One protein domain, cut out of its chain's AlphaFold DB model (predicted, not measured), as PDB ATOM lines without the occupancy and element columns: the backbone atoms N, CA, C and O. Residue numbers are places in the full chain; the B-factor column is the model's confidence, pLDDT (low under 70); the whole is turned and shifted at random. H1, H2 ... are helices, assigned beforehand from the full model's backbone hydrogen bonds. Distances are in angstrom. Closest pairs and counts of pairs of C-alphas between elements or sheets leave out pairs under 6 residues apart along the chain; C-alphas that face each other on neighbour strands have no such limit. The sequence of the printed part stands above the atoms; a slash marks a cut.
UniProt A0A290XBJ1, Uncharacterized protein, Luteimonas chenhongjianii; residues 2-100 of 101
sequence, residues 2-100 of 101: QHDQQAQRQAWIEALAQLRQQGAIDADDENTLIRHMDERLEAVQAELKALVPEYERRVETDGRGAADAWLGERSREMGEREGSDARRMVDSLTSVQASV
ATOM      1  N   GLN A   2      70.682 -42.448-103.805       59.94
ATOM      2  CA  GLN A   2      70.295 -42.827-102.419       59.94
ATOM      3  C   GLN A   2      71.158 -42.158-101.333       59.94
ATOM      4  O   GLN A   2      70.631 -41.686-100.332       59.94
ATOM      5  N   HIS A   3      72.471 -42.044-101.565       63.62
ATOM      6  CA  HIS A   3      73.381 -41.333-100.659       63.62
ATOM      7  C   HIS A   3      73.037 -39.836-100.527       63.62
ATOM      8  O   HIS A   3      73.151 -39.281 -99.438       63.62
ATOM      9  N   ASP A   4      72.557 -39.206-101.604       77.12
ATOM     10  CA  ASP A   4      72.171 -37.788-101.601       77.12
ATOM     11  C   ASP A   4      70.867 -37.571-100.820       77.12
ATOM     12  O   ASP A   4      70.764 -36.627-100.042       77.12
ATOM     13  N   GLN A   5      69.899 -38.488-100.953       75.06
ATOM     14  CA  GLN A   5      68.652 -38.454-100.179       75.06
ATOM     15  C   GLN A   5      68.907 -38.640 -98.681       75.06
ATOM     16  O   GLN A   5      68.318 -37.936 -97.864       75.06
ATOM     17  N   GLN A   6      69.805 -39.555 -98.307       82.00
ATOM     18  CA  GLN A   6      70.132 -39.788 -96.903       82.00
ATOM     19  C   GLN A   6      70.851 -38.582 -96.279       82.00
ATOM     20  O   GLN A   6      70.532 -38.200 -95.154       82.00
ATOM     21  N   ALA A   7      71.763 -37.942 -97.018       86.38
ATOM     22  CA  ALA A   7      72.410 -36.705 -96.583       86.38
ATOM     23  C   ALA A   7      71.404 -35.550 -96.439       86.38
ATOM     24  O   ALA A   7      71.437 -34.819 -95.450       86.38
ATOM     25  N   GLN A   8      70.470 -35.420 -97.384       84.31
ATOM     26  CA  GLN A   8      69.425 -34.396 -97.335       84.31
ATOM     27  C   GLN A   8      68.458 -34.611 -96.164       84.31
ATOM     28  O   GLN A   8      68.116 -33.655 -95.468       84.31
ATOM     29  N   ARG A   9      68.070 -35.865 -95.898       86.69
ATOM     30  CA  ARG A   9      67.267 -36.236 -94.727       86.69
ATOM     31  C   ARG A   9      67.981 -35.869 -93.428       86.69
ATOM     32  O   ARG A   9      67.364 -35.294 -92.539       86.69
ATOM     33  N   GLN A  10      69.274 -36.176 -93.330       89.25
ATOM     34  CA  GLN A  10      70.068 -35.881 -92.140       89.25
ATOM     35  C   GLN A  10      70.171 -34.371 -91.880       89.25
ATOM     36  O   GLN A  10      69.897 -33.927 -90.769       89.25
ATOM     37  N   ALA A  11      70.468 -33.579 -92.915       90.50
ATOM     38  CA  ALA A  11      70.520 -32.119 -92.806       90.50
ATOM     39  C   ALA A  11      69.175 -31.518 -92.369       90.50
ATOM     40  O   ALA A  11      69.123 -30.551 -91.610       90.50
ATOM     41  N   TRP A  12      68.069 -32.099 -92.832       89.69
ATOM     42  CA  TRP A  12      66.741 -31.653 -92.444       89.69
ATOM     43  C   TRP A  12      66.394 -32.005 -90.987       89.69
ATOM     44  O   TRP A  12      65.885 -31.147 -90.267       89.69
ATOM     45  N   ILE A  13      66.734 -33.210 -90.521       92.19
ATOM     46  CA  ILE A  13      66.582 -33.596 -89.106       92.19
ATOM     47  C   ILE A  13      67.383 -32.657 -88.201       92.19
ATOM     48  O   ILE A  13      66.884 -32.206 -87.174       92.19
ATOM     49  N   GLU A  14      68.606 -32.309 -88.598       94.25
ATOM     50  CA  GLU A  14      69.437 -31.358 -87.855       94.25
ATOM     51  C   GLU A  14      68.803 -29.964 -87.783       94.25
ATOM     52  O   GLU A  14      68.828 -29.331 -86.726       94.25
ATOM     53  N   ALA A  15      68.171 -29.503 -88.866       91.06
ATOM     54  CA  ALA A  15      67.439 -28.241 -88.871       91.06
ATOM     55  C   ALA A  15      66.236 -28.260 -87.907       91.06
ATOM     56  O   ALA A  15      66.017 -27.288 -87.184       91.06
ATOM     57  N   LEU A  16      65.485 -29.365 -87.840       92.44
ATOM     58  CA  LEU A  16      64.388 -29.516 -86.875       92.44
ATOM     59  C   LEU A  16      64.890 -29.538 -85.430       92.44
ATOM     60  O   LEU A  16      64.350 -28.828 -84.580       92.44
ATOM     61  N   ALA A  17      65.970 -30.270 -85.165       92.94
ATOM     62  CA  ALA A  17      66.596 -30.293 -83.850       92.94
ATOM     63  C   ALA A  17      67.041 -28.885 -83.420       92.94
ATOM     64  O   ALA A  17      66.906 -28.515 -82.250       92.94
ATOM     65  N   GLN A  18      67.526 -28.072 -84.363       93.31
ATOM     66  CA  GLN A  18      67.879 -26.676 -84.113       93.31
ATOM     67  C   GLN A  18      66.648 -25.813 -83.786       93.31
ATOM     68  O   GLN A  18      66.705 -25.010 -82.853       93.31
ATOM     69  N   LEU A  19      65.530 -25.991 -84.495       91.12
ATOM     70  CA  LEU A  19      64.270 -25.300 -84.191       91.12
ATOM     71  C   LEU A  19      63.736 -25.677 -82.804       91.12
ATOM     72  O   LEU A  19      63.301 -24.801 -82.053       91.12
ATOM     73  N   ARG A  20      63.847 -26.953 -82.420       92.31
ATOM     74  CA  ARG A  20      63.483 -27.406 -81.075       92.31
ATOM     75  C   ARG A  20      64.362 -26.774 -80.000       92.31
ATOM     76  O   ARG A  20      63.856 -26.324 -78.977       92.31
ATOM     77  N   GLN A  21      65.676 -26.695 -80.223       92.94
ATOM     78  CA  GLN A  21      66.597 -26.037 -79.282       92.94
ATOM     79  C   GLN A  21      66.275 -24.551 -79.079       92.94
ATOM     80  O   GLN A  21      66.511 -24.018 -77.997       92.94
ATOM     81  N   GLN A  22      65.724 -23.892 -80.099       91.69
ATOM     82  CA  GLN A  22      65.266 -22.502 -80.028       91.69
ATOM     83  C   GLN A  22      63.879 -22.358 -79.377       91.69
ATOM     84  O   GLN A  22      63.425 -21.235 -79.169       91.69
ATOM     85  N   GLY A  23      63.206 -23.469 -79.058       88.38
ATOM     86  CA  GLY A  23      61.846 -23.483 -78.521       88.38
ATOM     87  C   GLY A  23      60.767 -23.128 -79.547       88.38
ATOM     88  O   GLY A  23      59.643 -22.837 -79.151       88.38
ATOM     89  N   ALA A  24      61.093 -23.125 -80.846       88.62
ATOM     90  CA  ALA A  24      60.139 -22.814 -81.914       88.62
ATOM     91  C   ALA A  24      59.154 -23.963 -82.180       88.62
ATOM     92  O   ALA A  24      58.041 -23.725 -82.634       88.62
ATOM     93  N   ILE A  25      59.577 -25.195 -81.891       90.38
ATOM     94  CA  ILE A  25      58.771 -26.418 -81.923       90.38
ATOM     95  C   ILE A  25      59.087 -27.241 -80.673       90.38
ATOM     96  O   ILE A  25      60.175 -27.111 -80.102       90.38
ATOM     97  N   ASP A  26      58.164 -28.097 -80.249       90.88
ATOM     98  CA  ASP A  26      58.427 -29.069 -79.187       90.88
ATOM     99  C   ASP A  26      58.940 -30.416 -79.748       90.88
ATOM    100  O   ASP A  26      59.215 -30.566 -80.941       90.88
ATOM    101  N   ALA A  27      59.160 -31.392 -78.862       89.88
ATOM    102  CA  ALA A  27      59.655 -32.714 -79.252       89.88
ATOM    103  C   ALA A  27      58.603 -33.560 -79.994       89.88
ATOM    104  O   ALA A  27      58.967 -34.439 -80.779       89.88
ATOM    105  N   ASP A  28      57.317 -33.306 -79.761       89.88
ATOM    106  CA  ASP A  28      56.227 -34.029 -80.415       89.88
ATOM    107  C   ASP A  28      56.002 -33.484 -81.833       89.88
ATOM    108  O   ASP A  28      55.837 -34.266 -82.776       89.88
ATOM    109  N   ASP A  29      56.107 -32.164 -82.008       89.00
ATOM    110  CA  ASP A  29      56.157 -31.473 -83.295       89.00
ATOM    111  C   ASP A  29      57.353 -31.979 -84.126       89.00
ATOM    112  O   ASP A  29      57.174 -32.364 -85.282       89.00
ATOM    113  N   GLU A  30      58.562 -32.060 -83.542       91.75
ATOM    114  CA  GLU A  30      59.757 -32.605 -84.214       91.75
ATOM    115  C   GLU A  30      59.527 -34.042 -84.714       91.75
ATOM    116  O   GLU A  30      59.739 -34.335 -85.893       91.75
ATOM    117  N   ASN A  31      59.042 -34.941 -83.851       90.44
ATOM    118  CA  ASN A  31      58.771 -36.333 -84.228       90.44
ATOM    119  C   ASN A  31      57.678 -36.448 -85.301       90.44
ATOM    120  O   ASN A  31      57.776 -37.275 -86.215       90.44
ATOM    121  N   THR A  32      56.636 -35.623 -85.201       89.50
ATOM    122  CA  THR A  32      55.539 -35.582 -86.174       89.50
ATOM    123  C   THR A  32      56.032 -35.124 -87.537       89.50
ATOM    124  O   THR A  32      55.712 -35.762 -88.544       89.50
ATOM    125  N   LEU A  33      56.862 -34.079 -87.566       88.81
ATOM    126  CA  LEU A  33      57.499 -33.575 -88.774       88.81
ATOM    127  C   LEU A  33      58.346 -34.662 -89.436       88.81
ATOM    128  O   LEU A  33      58.090 -34.971 -90.602       88.81
ATOM    129  N   ILE A  34      59.280 -35.272 -88.686       90.75
ATOM    130  CA  ILE A  34      60.194 -36.336 -89.156       90.75
ATOM    131  C   ILE A  34      59.427 -37.461 -89.845       90.75
ATOM    132  O   ILE A  34      59.672 -37.751 -91.018       90.75
ATOM    133  N   ARG A  35      58.460 -38.052 -89.138       88.75
ATOM    134  CA  ARG A  35      57.659 -39.166 -89.656       88.75
ATOM    135  C   ARG A  35      56.908 -38.781 -90.930       88.75
ATOM    136  O   ARG A  35      56.912 -39.537 -91.896       88.75
ATOM    137  N   HIS A  36      56.290 -37.604 -90.946       86.44
ATOM    138  CA  HIS A  36      55.471 -37.186 -92.076       86.44
ATOM    139  C   HIS A  36      56.288 -36.964 -93.356       86.44
ATOM    140  O   HIS A  36      55.831 -37.295 -94.449       86.44
ATOM    141  N   MET A  37      57.505 -36.427 -93.259       85.00
ATOM    142  CA  MET A  37      58.356 -36.285 -94.446       85.00
ATOM    143  C   MET A  37      58.880 -37.614 -94.971       85.00
ATOM    144  O   MET A  37      58.985 -37.754 -96.189       85.00
ATOM    145  N   ASP A  38      59.203 -38.567 -94.097       87.88
ATOM    146  CA  ASP A  38      59.617 -39.904 -94.532       87.88
ATOM    147  C   ASP A  38      58.490 -40.567 -95.345       87.88
ATOM    148  O   ASP A  38      58.716 -40.989 -96.481       87.88
ATOM    149  N   GLU A  39      57.255 -40.539 -94.829       87.25
ATOM    150  CA  GLU A  39      56.058 -41.046 -95.519       87.25
ATOM    151  C   GLU A  39      55.846 -40.367 -96.890       87.25
ATOM    152  O   GLU A  39      55.575 -41.032 -97.895       87.25
ATOM    153  N   ARG A  40      56.016 -39.040 -96.965       85.12
ATOM    154  CA  ARG A  40      55.869 -38.274 -98.215       85.12
ATOM    155  C   ARG A  40      56.949 -38.592 -99.241       85.12
ATOM    156  O   ARG A  40      56.649 -38.757-100.424       85.12
ATOM    157  N   LEU A  41      58.207 -38.686 -98.814       84.12
ATOM    158  CA  LEU A  41      59.323 -39.023 -99.702       84.12
ATOM    159  C   LEU A  41      59.157 -40.423-100.295       84.12
ATOM    160  O   LEU A  41      59.462 -40.630-101.473       84.12
ATOM    161  N   GLU A  42      58.659 -41.376 -99.511       86.69
ATOM    162  CA  GLU A  42      58.332 -42.714-100.003       86.69
ATOM    163  C   GLU A  42      57.189 -42.683-101.026       86.69
ATOM    164  O   GLU A  42      57.330 -43.259-102.111       86.69
ATOM    165  N   ALA A  43      56.102 -41.962-100.733       86.62
ATOM    166  CA  ALA A  43      54.947 -41.842-101.623       86.62
ATOM    167  C   ALA A  43      55.317 -41.219-102.979       86.62
ATOM    168  O   ALA A  43      55.029 -41.799-104.031       86.62
ATOM    169  N   VAL A  44      56.039 -40.094-102.969       85.88
ATOM    170  CA  VAL A  44      56.496 -39.417-104.193       85.88
ATOM    171  C   VAL A  44      57.425 -40.320-105.006       85.88
ATOM    172  O   VAL A  44      57.292 -40.407-106.226       85.88
ATOM    173  N   GLN A  45      58.352 -41.037-104.362       86.44
ATOM    174  CA  GLN A  45      59.244 -41.953-105.080       86.44
ATOM    175  C   GLN A  45      58.502 -43.132-105.709       86.44
ATOM    176  O   GLN A  45      58.863 -43.555-106.812       86.44
ATOM    177  N   ALA A  46      57.494 -43.680-105.030       88.56
ATOM    178  CA  ALA A  46      56.666 -44.748-105.578       88.56
ATOM    179  C   ALA A  46      55.895 -44.272-106.819       88.56
ATOM    180  O   ALA A  46      55.890 -44.957-107.843       88.56
ATOM    181  N   GLU A  47      55.316 -43.074-106.757       89.50
ATOM    182  CA  GLU A  47      54.563 -42.484-107.863       89.50
ATOM    183  C   GLU A  47      55.465 -42.146-109.057       89.50
ATOM    184  O   GLU A  47      55.170 -42.554-110.178       89.50
ATOM    185  N   LEU A  48      56.626 -41.519-108.829       87.19
ATOM    186  CA  LEU A  48      57.604 -41.241-109.890       87.19
ATOM    187  C   LEU A  48      58.069 -42.519-110.602       87.19
ATOM    188  O   LEU A  48      58.182 -42.535-111.827       87.19
ATOM    189  N   LYS A  49      58.308 -43.604-109.855       89.50
ATOM    190  CA  LYS A  49      58.665 -44.905-110.444       89.50
ATOM    191  C   LYS A  49      57.547 -45.468-111.320       89.50
ATOM    192  O   LYS A  49      57.843 -46.087-112.339       89.50
ATOM    193  N   ALA A  50      56.287 -45.258-110.943       90.75
ATOM    194  CA  ALA A  50      55.133 -45.708-111.716       90.75
ATOM    195  C   ALA A  50      54.885 -44.861-112.979       90.75
ATOM    196  O   ALA A  50      54.335 -45.372-113.952       90.75
ATOM    197  N   LEU A  51      55.309 -43.592-112.993       92.81
ATOM    198  CA  LEU A  51      55.121 -42.698-114.141       92.81
ATOM    199  C   LEU A  51      55.997 -43.052-115.346       92.81
ATOM    200  O   LEU A  51      55.557 -42.859-116.476       92.81
ATOM    201  N   VAL A  52      57.208 -43.572-115.129       92.44
ATOM    202  CA  VAL A  52      58.154 -43.905-116.211       92.44
ATOM    203  C   VAL A  52      57.566 -44.885-117.241       92.44
ATOM    204  O   VAL A  52      57.505 -44.515-118.414       92.44
ATOM    205  N   PRO A  53      57.075 -46.083-116.862       95.38
ATOM    206  CA  PRO A  53      56.535 -47.026-117.845       95.38
ATOM    207  C   PRO A  53      55.277 -46.499-118.552       95.38
ATOM    208  O   PRO A  53      55.037 -46.802-119.718       95.38
ATOM    209  N   GLU A  54      54.466 -45.681-117.876       95.88
ATOM    210  CA  GLU A  54      53.280 -45.072-118.487       95.88
ATOM    211  C   GLU A  54      53.649 -43.952-119.470       95.88
ATOM    212  O   GLU A  54      53.009 -43.817-120.514       95.88
ATOM    213  N   TYR A  55      54.698 -43.178-119.175       96.06
ATOM    214  CA  TYR A  55      55.252 -42.202-120.110       96.06
ATOM    215  C   TYR A  55      55.731 -42.894-121.387       96.06
ATOM    216  O   TYR A  55      55.342 -42.489-122.479       96.06
ATOM    217  N   GLU A  56      56.518 -43.964-121.256       96.69
ATOM    218  CA  GLU A  56      57.020 -44.748-122.392       96.69
ATOM    219  C   GLU A  56      55.865 -45.290-123.245       96.69
ATOM    220  O   GLU A  56      55.832 -45.060-124.455       96.69
ATOM    221  N   ARG A  57      54.849 -45.886-122.607       97.44
ATOM    222  CA  ARG A  57      53.639 -46.360-123.293       97.44
ATOM    223  C   ARG A  57      52.949 -45.241-124.079       97.44
ATOM    224  O   ARG A  57      52.533 -45.453-125.212       97.44
ATOM    225  N   ARG A  58      52.823 -44.045-123.499       97.50
ATOM    226  CA  ARG A  58      52.187 -42.888-124.158       97.50
ATOM    227  C   ARG A  58      53.027 -42.315-125.285       97.50
ATOM    228  O   ARG A  58      52.467 -41.870-126.282       97.50
ATOM    229  N   VAL A  59      54.354 -42.332-125.161       98.19
ATOM    230  CA  VAL A  59      55.245 -41.952-126.265       98.19
ATOM    231  C   VAL A  59      54.997 -42.860-127.467       98.19
ATOM    232  O   VAL A  59      54.931 -42.362-128.592       98.19
ATOM    233  N   GLU A  60      54.813 -44.160-127.232       97.81
ATOM    234  CA  GLU A  60      54.538 -45.144-128.280       97.81
ATOM    235  C   GLU A  60      53.130 -45.012-128.884       97.81
ATOM    236  O   GLU A  60      52.989 -45.110-130.103       97.81
ATOM    237  N   THR A  61      52.091 -44.784-128.070       98.00
ATOM    238  CA  THR A  61      50.695 -44.780-128.555       98.00
ATOM    239  C   THR A  61      50.205 -43.417-129.033       98.00
ATOM    240  O   THR A  61      49.492 -43.337-130.033       98.00
ATOM    241  N   ASP A  62      50.586 -42.352-128.329       97.00
ATOM    242  CA  ASP A  62      50.000 -41.012-128.471       97.00
ATOM    243  C   ASP A  62      51.020 -40.005-129.034       97.00
ATOM    244  O   ASP A  62      50.676 -38.883-129.418       97.00
ATOM    245  N   GLY A  63      52.290 -40.411-129.109       97.69
ATOM    246  CA  GLY A  63      53.402 -39.581-129.533       97.69
ATOM    247  C   GLY A  63      53.963 -38.710-128.410       97.69
ATOM    248  O   GLY A  63      53.313 -38.379-127.415       97.69
ATOM    249  N   ARG A  64      55.216 -38.289-128.594       95.69
ATOM    250  CA  ARG A  64      55.997 -37.591-127.563       95.69
ATOM    251  C   ARG A  64      55.341 -36.314-127.032       95.69
ATOM    252  O   ARG A  64      55.350 -36.095-125.831       95.69
ATOM    253  N   GLY A  65      54.737 -35.498-127.897       97.81
ATOM    254  CA  GLY A  65      54.108 -34.242-127.469       97.81
ATOM    255  C   GLY A  65      52.924 -34.450-126.515       97.81
ATOM    256  O   GLY A  65      52.782 -33.710-125.545       97.81
ATOM    257  N   ALA A  66      52.104 -35.478-126.756       96.75
ATOM    258  CA  ALA A  66      50.993 -35.827-125.873       96.75
ATOM    259  C   ALA A  66      51.492 -36.436-124.553       96.75
ATOM    260  O   ALA A  66      50.976 -36.101-123.488       96.75
ATOM    261  N   ALA A  67      52.532 -37.275-124.614       97.19
ATOM    262  CA  ALA A  67      53.173 -37.838-123.429       97.19
ATOM    263  C   ALA A  67      53.815 -36.756-122.540       97.19
ATOM    264  O   ALA A  67      53.656 -36.794-121.321       97.19
ATOM    265  N   ASP A  68      54.481 -35.764-123.135       97.31
ATOM    266  CA  ASP A  68      55.089 -34.638-122.416       97.31
ATOM    267  C   ASP A  68      54.022 -33.756-121.748       97.31
ATOM    268  O   ASP A  68      54.168 -33.380-120.583       97.31
ATOM    269  N   ALA A  69      52.920 -33.464-122.451       97.44
ATOM    270  CA  ALA A  69      51.799 -32.707-121.892       97.44
ATOM    271  C   ALA A  69      51.160 -33.441-120.702       97.44
ATOM    272  O   ALA A  69      50.944 -32.842-119.647       97.44
ATOM    273  N   TRP A  70      50.931 -34.747-120.847       96.50
ATOM    274  CA  TRP A  70      50.432 -35.601-119.772       96.50
ATOM    275  C   TRP A  70      51.381 -35.628-118.568       96.50
ATOM    276  O   TRP A  70      50.935 -35.476-117.433       96.50
ATOM    277  N   LEU A  71      52.690 -35.776-118.791       95.12
ATOM    278  CA  LEU A  71      53.675 -35.787-117.706       95.12
ATOM    279  C   LEU A  71      53.706 -34.442-116.965       95.12
ATOM    280  O   LEU A  71      53.837 -34.415-115.739       95.12
ATOM    281  N   GLY A  72      53.559 -33.333-117.696       94.75
ATOM    282  CA  GLY A  72      53.448 -31.994-117.121       94.75
ATOM    283  C   GLY A  72      52.207 -31.831-116.239       94.75
ATOM    284  O   GLY A  72      52.317 -31.329-115.120       94.75
ATOM    285  N   GLU A  73      51.049 -32.303-116.703       95.69
ATOM    286  CA  GLU A  73      49.804 -32.304-115.925       95.69
ATOM    287  C   GLU A  73      49.938 -33.165-114.663       95.69
ATOM    288  O   GLU A  73      49.687 -32.680-113.560       95.69
ATOM    289  N   ARG A  74      50.464 -34.390-114.788       93.88
ATOM    290  CA  ARG A  74      50.721 -35.269-113.637       93.88
ATOM    291  C   ARG A  74      51.669 -34.655-112.620       93.88
ATOM    292  O   ARG A  74      51.388 -34.679-111.426       93.88
ATOM    293  N   SER A  75      52.764 -34.058-113.081       90.06
ATOM    294  CA  SER A  75      53.727 -33.397-112.195       90.06
ATOM    295  C   SER A  75      53.091 -32.225-111.441       90.06
ATOM    296  O   SER A  75      53.391 -32.005-110.267       90.06
ATOM    297  N   ARG A  76      52.186 -31.484-112.093       91.00
ATOM    298  CA  ARG A  76      51.436 -30.394-111.464       91.00
ATOM    299  C   ARG A  76      50.468 -30.914-110.401       91.00
ATOM    300  O   ARG A  76      50.499 -30.410-109.283       91.00
ATOM    301  N   GLU A  77      49.663 -31.924-110.726       92.62
ATOM    302  CA  GLU A  77      48.730 -32.561-109.782       92.62
ATOM    303  C   GLU A  77      49.458 -33.084-108.536       92.62
ATOM    304  O   GLU A  77      49.012 -32.869-107.406       92.62
ATOM    305  N   MET A  78      50.603 -33.746-108.738       89.88
ATOM    306  CA  MET A  78      51.470 -34.209-107.654       89.88
ATOM    307  C   MET A  78      51.940 -33.042-106.784       89.88
ATOM    308  O   MET A  78      51.764 -33.072-105.570       89.88
ATOM    309  N   GLY A  79      52.485 -31.984-107.391       87.25
ATOM    310  CA  GLY A  79      52.971 -30.815-106.657       87.25
ATOM    311  C   GLY A  79      51.881 -30.087-105.863       87.25
ATOM    312  O   GLY A  79      52.119 -29.673-104.729       87.25
ATOM    313  N   GLU A  80      50.676 -29.949-106.423       91.69
ATOM    314  CA  GLU A  80      49.536 -29.303-105.755       91.69
ATOM    315  C   GLU A  80      49.043 -30.111-104.545       91.69
ATOM    316  O   GLU A  80      48.765 -29.533-103.484       91.69
ATOM    317  N   ARG A  81      48.995 -31.444-104.665       89.00
ATOM    318  CA  ARG A  81      48.676 -32.343-103.547       89.00
ATOM    319  C   ARG A  81      49.732 -32.255-102.449       89.00
ATOM    320  O   ARG A  81      49.390 -31.982-101.301       89.00
ATOM    321  N   GLU A  82      51.005 -32.380-102.815       86.31
ATOM    322  CA  GLU A  82      52.124 -32.305-101.872       86.31
ATOM    323  C   GLU A  82      52.190 -30.957-101.143       86.31
ATOM    324  O   GLU A  82      52.464 -30.902 -99.944       86.31
ATOM    325  N   GLY A  83      51.912 -29.855-101.844       85.75
ATOM    326  CA  GLY A  83      51.844 -28.526-101.239       85.75
ATOM    327  C   GLY A  83      50.671 -28.374-100.267       85.75
ATOM    328  O   GLY A  83      50.820 -27.759 -99.209       85.75
ATOM    329  N   SER A  84      49.516 -28.955-100.601       88.38
ATOM    330  CA  SER A  84      48.324 -28.930 -99.745       88.38
ATOM    331  C   SER A  84      48.524 -29.743 -98.466       88.38
ATOM    332  O   SER A  84      48.161 -29.281 -97.381       88.38
ATOM    333  N   ASP A  85      49.143 -30.918 -98.575       86.62
ATOM    334  CA  ASP A  85      49.445 -31.771 -97.426       86.62
ATOM    335  C   ASP A  85      50.529 -31.150 -96.535       86.62
ATOM    336  O   ASP A  85      50.360 -31.102 -95.317       86.62
ATOM    337  N   ALA A  86      51.571 -30.555 -97.128       83.50
ATOM    338  CA  ALA A  86      52.579 -29.802 -96.381       83.50
ATOM    339  C   ALA A  86      51.965 -28.641 -95.584       83.50
ATOM    340  O   ALA A  86      52.317 -28.439 -94.422       83.50
ATOM    341  N   ARG A  87      51.033 -27.889 -96.187       84.81
ATOM    342  CA  ARG A  87      50.334 -26.794 -95.502       84.81
ATOM    343  C   ARG A  87      49.493 -27.308 -94.336       84.81
ATOM    344  O   ARG A  87      49.629 -26.795 -93.233       84.81
ATOM    345  N   ARG A  88      48.694 -28.357 -94.559       85.06
ATOM    346  CA  ARG A  88      47.867 -28.967 -93.506       85.06
ATOM    347  C   ARG A  88      48.716 -29.466 -92.338       85.06
ATOM    348  O   ARG A  88      48.305 -29.332 -91.191       85.06
ATOM    349  N   MET A  89      49.883 -30.036 -92.628       84.00
ATOM    350  CA  MET A  89      50.818 -30.471 -91.599       84.00
ATOM    351  C   MET A  89      51.304 -29.284 -90.762       84.00
ATOM    352  O   MET A  89      51.212 -29.351 -89.539       84.00
ATOM    353  N   VAL A  90      51.755 -28.194 -91.392       81.25
ATOM    354  CA  VAL A  90      52.227 -27.006 -90.659       81.25
ATOM    355  C   VAL A  90      51.116 -26.436 -89.776       81.25
ATOM    356  O   VAL A  90      51.357 -26.146 -88.610       81.25
ATOM    357  N   ASP A  91      49.887 -26.366 -90.289       82.75
ATOM    358  CA  ASP A  91      48.716 -25.903 -89.530       82.75
ATOM    359  C   ASP A  91      48.352 -26.835 -88.350       82.75
ATOM    360  O   ASP A  91      47.672 -26.426 -87.405       82.75
ATOM    361  N   SER A  92      48.790 -28.099 -88.390       78.00
ATOM    362  CA  SER A  92      48.558 -29.088 -87.329       78.00
ATOM    363  C   SER A  92      49.600 -29.068 -86.210       78.00
ATOM    364  O   SER A  92      49.379 -29.720 -85.192       78.00
ATOM    365  N   LEU A  93      50.709 -28.338 -86.383       80.00
ATOM    366  CA  LEU A  93      51.764 -28.247 -85.375       80.00
ATOM    367  C   LEU A  93      51.271 -27.496 -84.136       80.00
ATOM    368  O   LEU A  93      50.633 -26.441 -84.231       80.00
ATOM    369  N   THR A  94      51.622 -28.020 -82.967       71.38
ATOM    370  CA  THR A  94      51.201 -27.494 -81.664       71.38
ATOM    371  C   THR A  94      51.694 -26.060 -81.475       71.38
ATOM    372  O   THR A  94      50.947 -25.185 -81.037       71.38
ATOM    373  N   SER A  95      52.930 -25.793 -81.893       69.38
ATOM    374  CA  SER A  95      53.558 -24.463 -81.928       69.38
ATOM    375  C   SER A  95      52.788 -23.415 -82.754       69.38
ATOM    376  O   SER A  95      52.686 -22.249 -82.352       69.38
ATOM    377  N   VAL A  96      52.192 -23.816 -83.882       67.12
ATOM    378  CA  VAL A  96      51.356 -22.938 -84.723       67.12
ATOM    379  C   VAL A  96      49.996 -22.700 -84.067       67.12
ATOM    380  O   VAL A  96      49.523 -21.565 -84.022       67.12
ATOM    381  N   GLN A  97      49.395 -23.739 -83.485       65.00
ATOM    382  CA  GLN A  97      48.104 -23.644 -82.793       65.00
ATOM    383  C   GLN A  97      48.175 -22.787 -81.519       65.00
ATOM    384  O   GLN A  97      47.259 -22.009 -81.246       65.00
ATOM    385  N   ALA A  98      49.284 -22.861 -80.779       61.28
ATOM    386  CA  ALA A  98      49.522 -22.060 -79.579       61.28
ATOM    387  C   ALA A  98      49.701 -20.559 -79.875       61.28
ATOM    388  O   ALA A  98      49.436 -19.734 -79.008       61.28
ATOM    389  N   SER A  99      50.116 -20.194 -81.092       58.25
ATOM    390  CA  SER A  99      50.336 -18.796 -81.501       58.25
ATOM    391  C   SER A  99      49.055 -18.060 -81.928       58.25
ATOM    392  O   SER A  99      49.085 -16.848 -82.135       58.25
ATOM    393  N   VAL A 100      47.936 -18.774 -82.096       54.19
ATOM    394  CA  VAL A 100      46.635 -18.224 -82.537       54.19
ATOM    395  C   VAL A 100      45.669 -17.990 -81.356       54.19
ATOM    396  O   VAL A 100      44.566 -17.483 -81.557       54.19
TER     397      VAL A 100
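What this domain is: This is residues 2 to 100 of the 101 residues of an uncharacterized protein of Luteimonas chenhongjianii (UniProt A0A290XBJ1). H2 and H3 form a long helical hairpin, and H1 splays from the first end of H2 as a V, making a flat zigzag with tiny H4 after H3. The printed part has 99 residues, is all helix, with H1 to H4 in chain order and no named strand. It is loose, with a radius of gyration of the C-alphas of 18.0 A, spanning 55 by 34 by 15 A.

How they stand to each other: H1, residues 2 to 21, touches H2, residues 27 to 62, with residues 13 to 20 alone; the closest C-alphas, of Leu 16 and Glu 30, are 6.2 A apart. This hairpin has a shallow tilt of 30 degrees, opposite ways. H2 and H3, residues 64 to 92, touch as a hairpin at a shallow tilt of 12 degrees, opposite ways; their closest C-alphas, of Arg 58 and Ala 67, are 5.2 A apart. H1 and H3 are apart. H4, residues 94 to 98, is close to but not clearly touching H2; their closest C-alphas, of Asp 29 and Thr 94, are 6.6 A apart. Every O i to N i+4 pair is within hydrogen-bond range in H1, H3 and H4, and 29 of 32 in H2.

Where its parts are: H1, 28.8 A long, begins at C-alpha 2 (70.295, -42.827, -102.419). H2, 50.8 A, has a kink of 29 degrees near residue 56. H3 measures 41.8 A; H4, 6.1 A, ends at C-alpha 98 (49.522, -22.060, -79.579).

The domain as a whole: The farthest C-alphas, of Gly 23 and Thr 61, are 55.5 A apart. The printed part has no cut, and its three links are tight. The model's pLDDT is under 70 at residues 2 to 3 and 95 to 100.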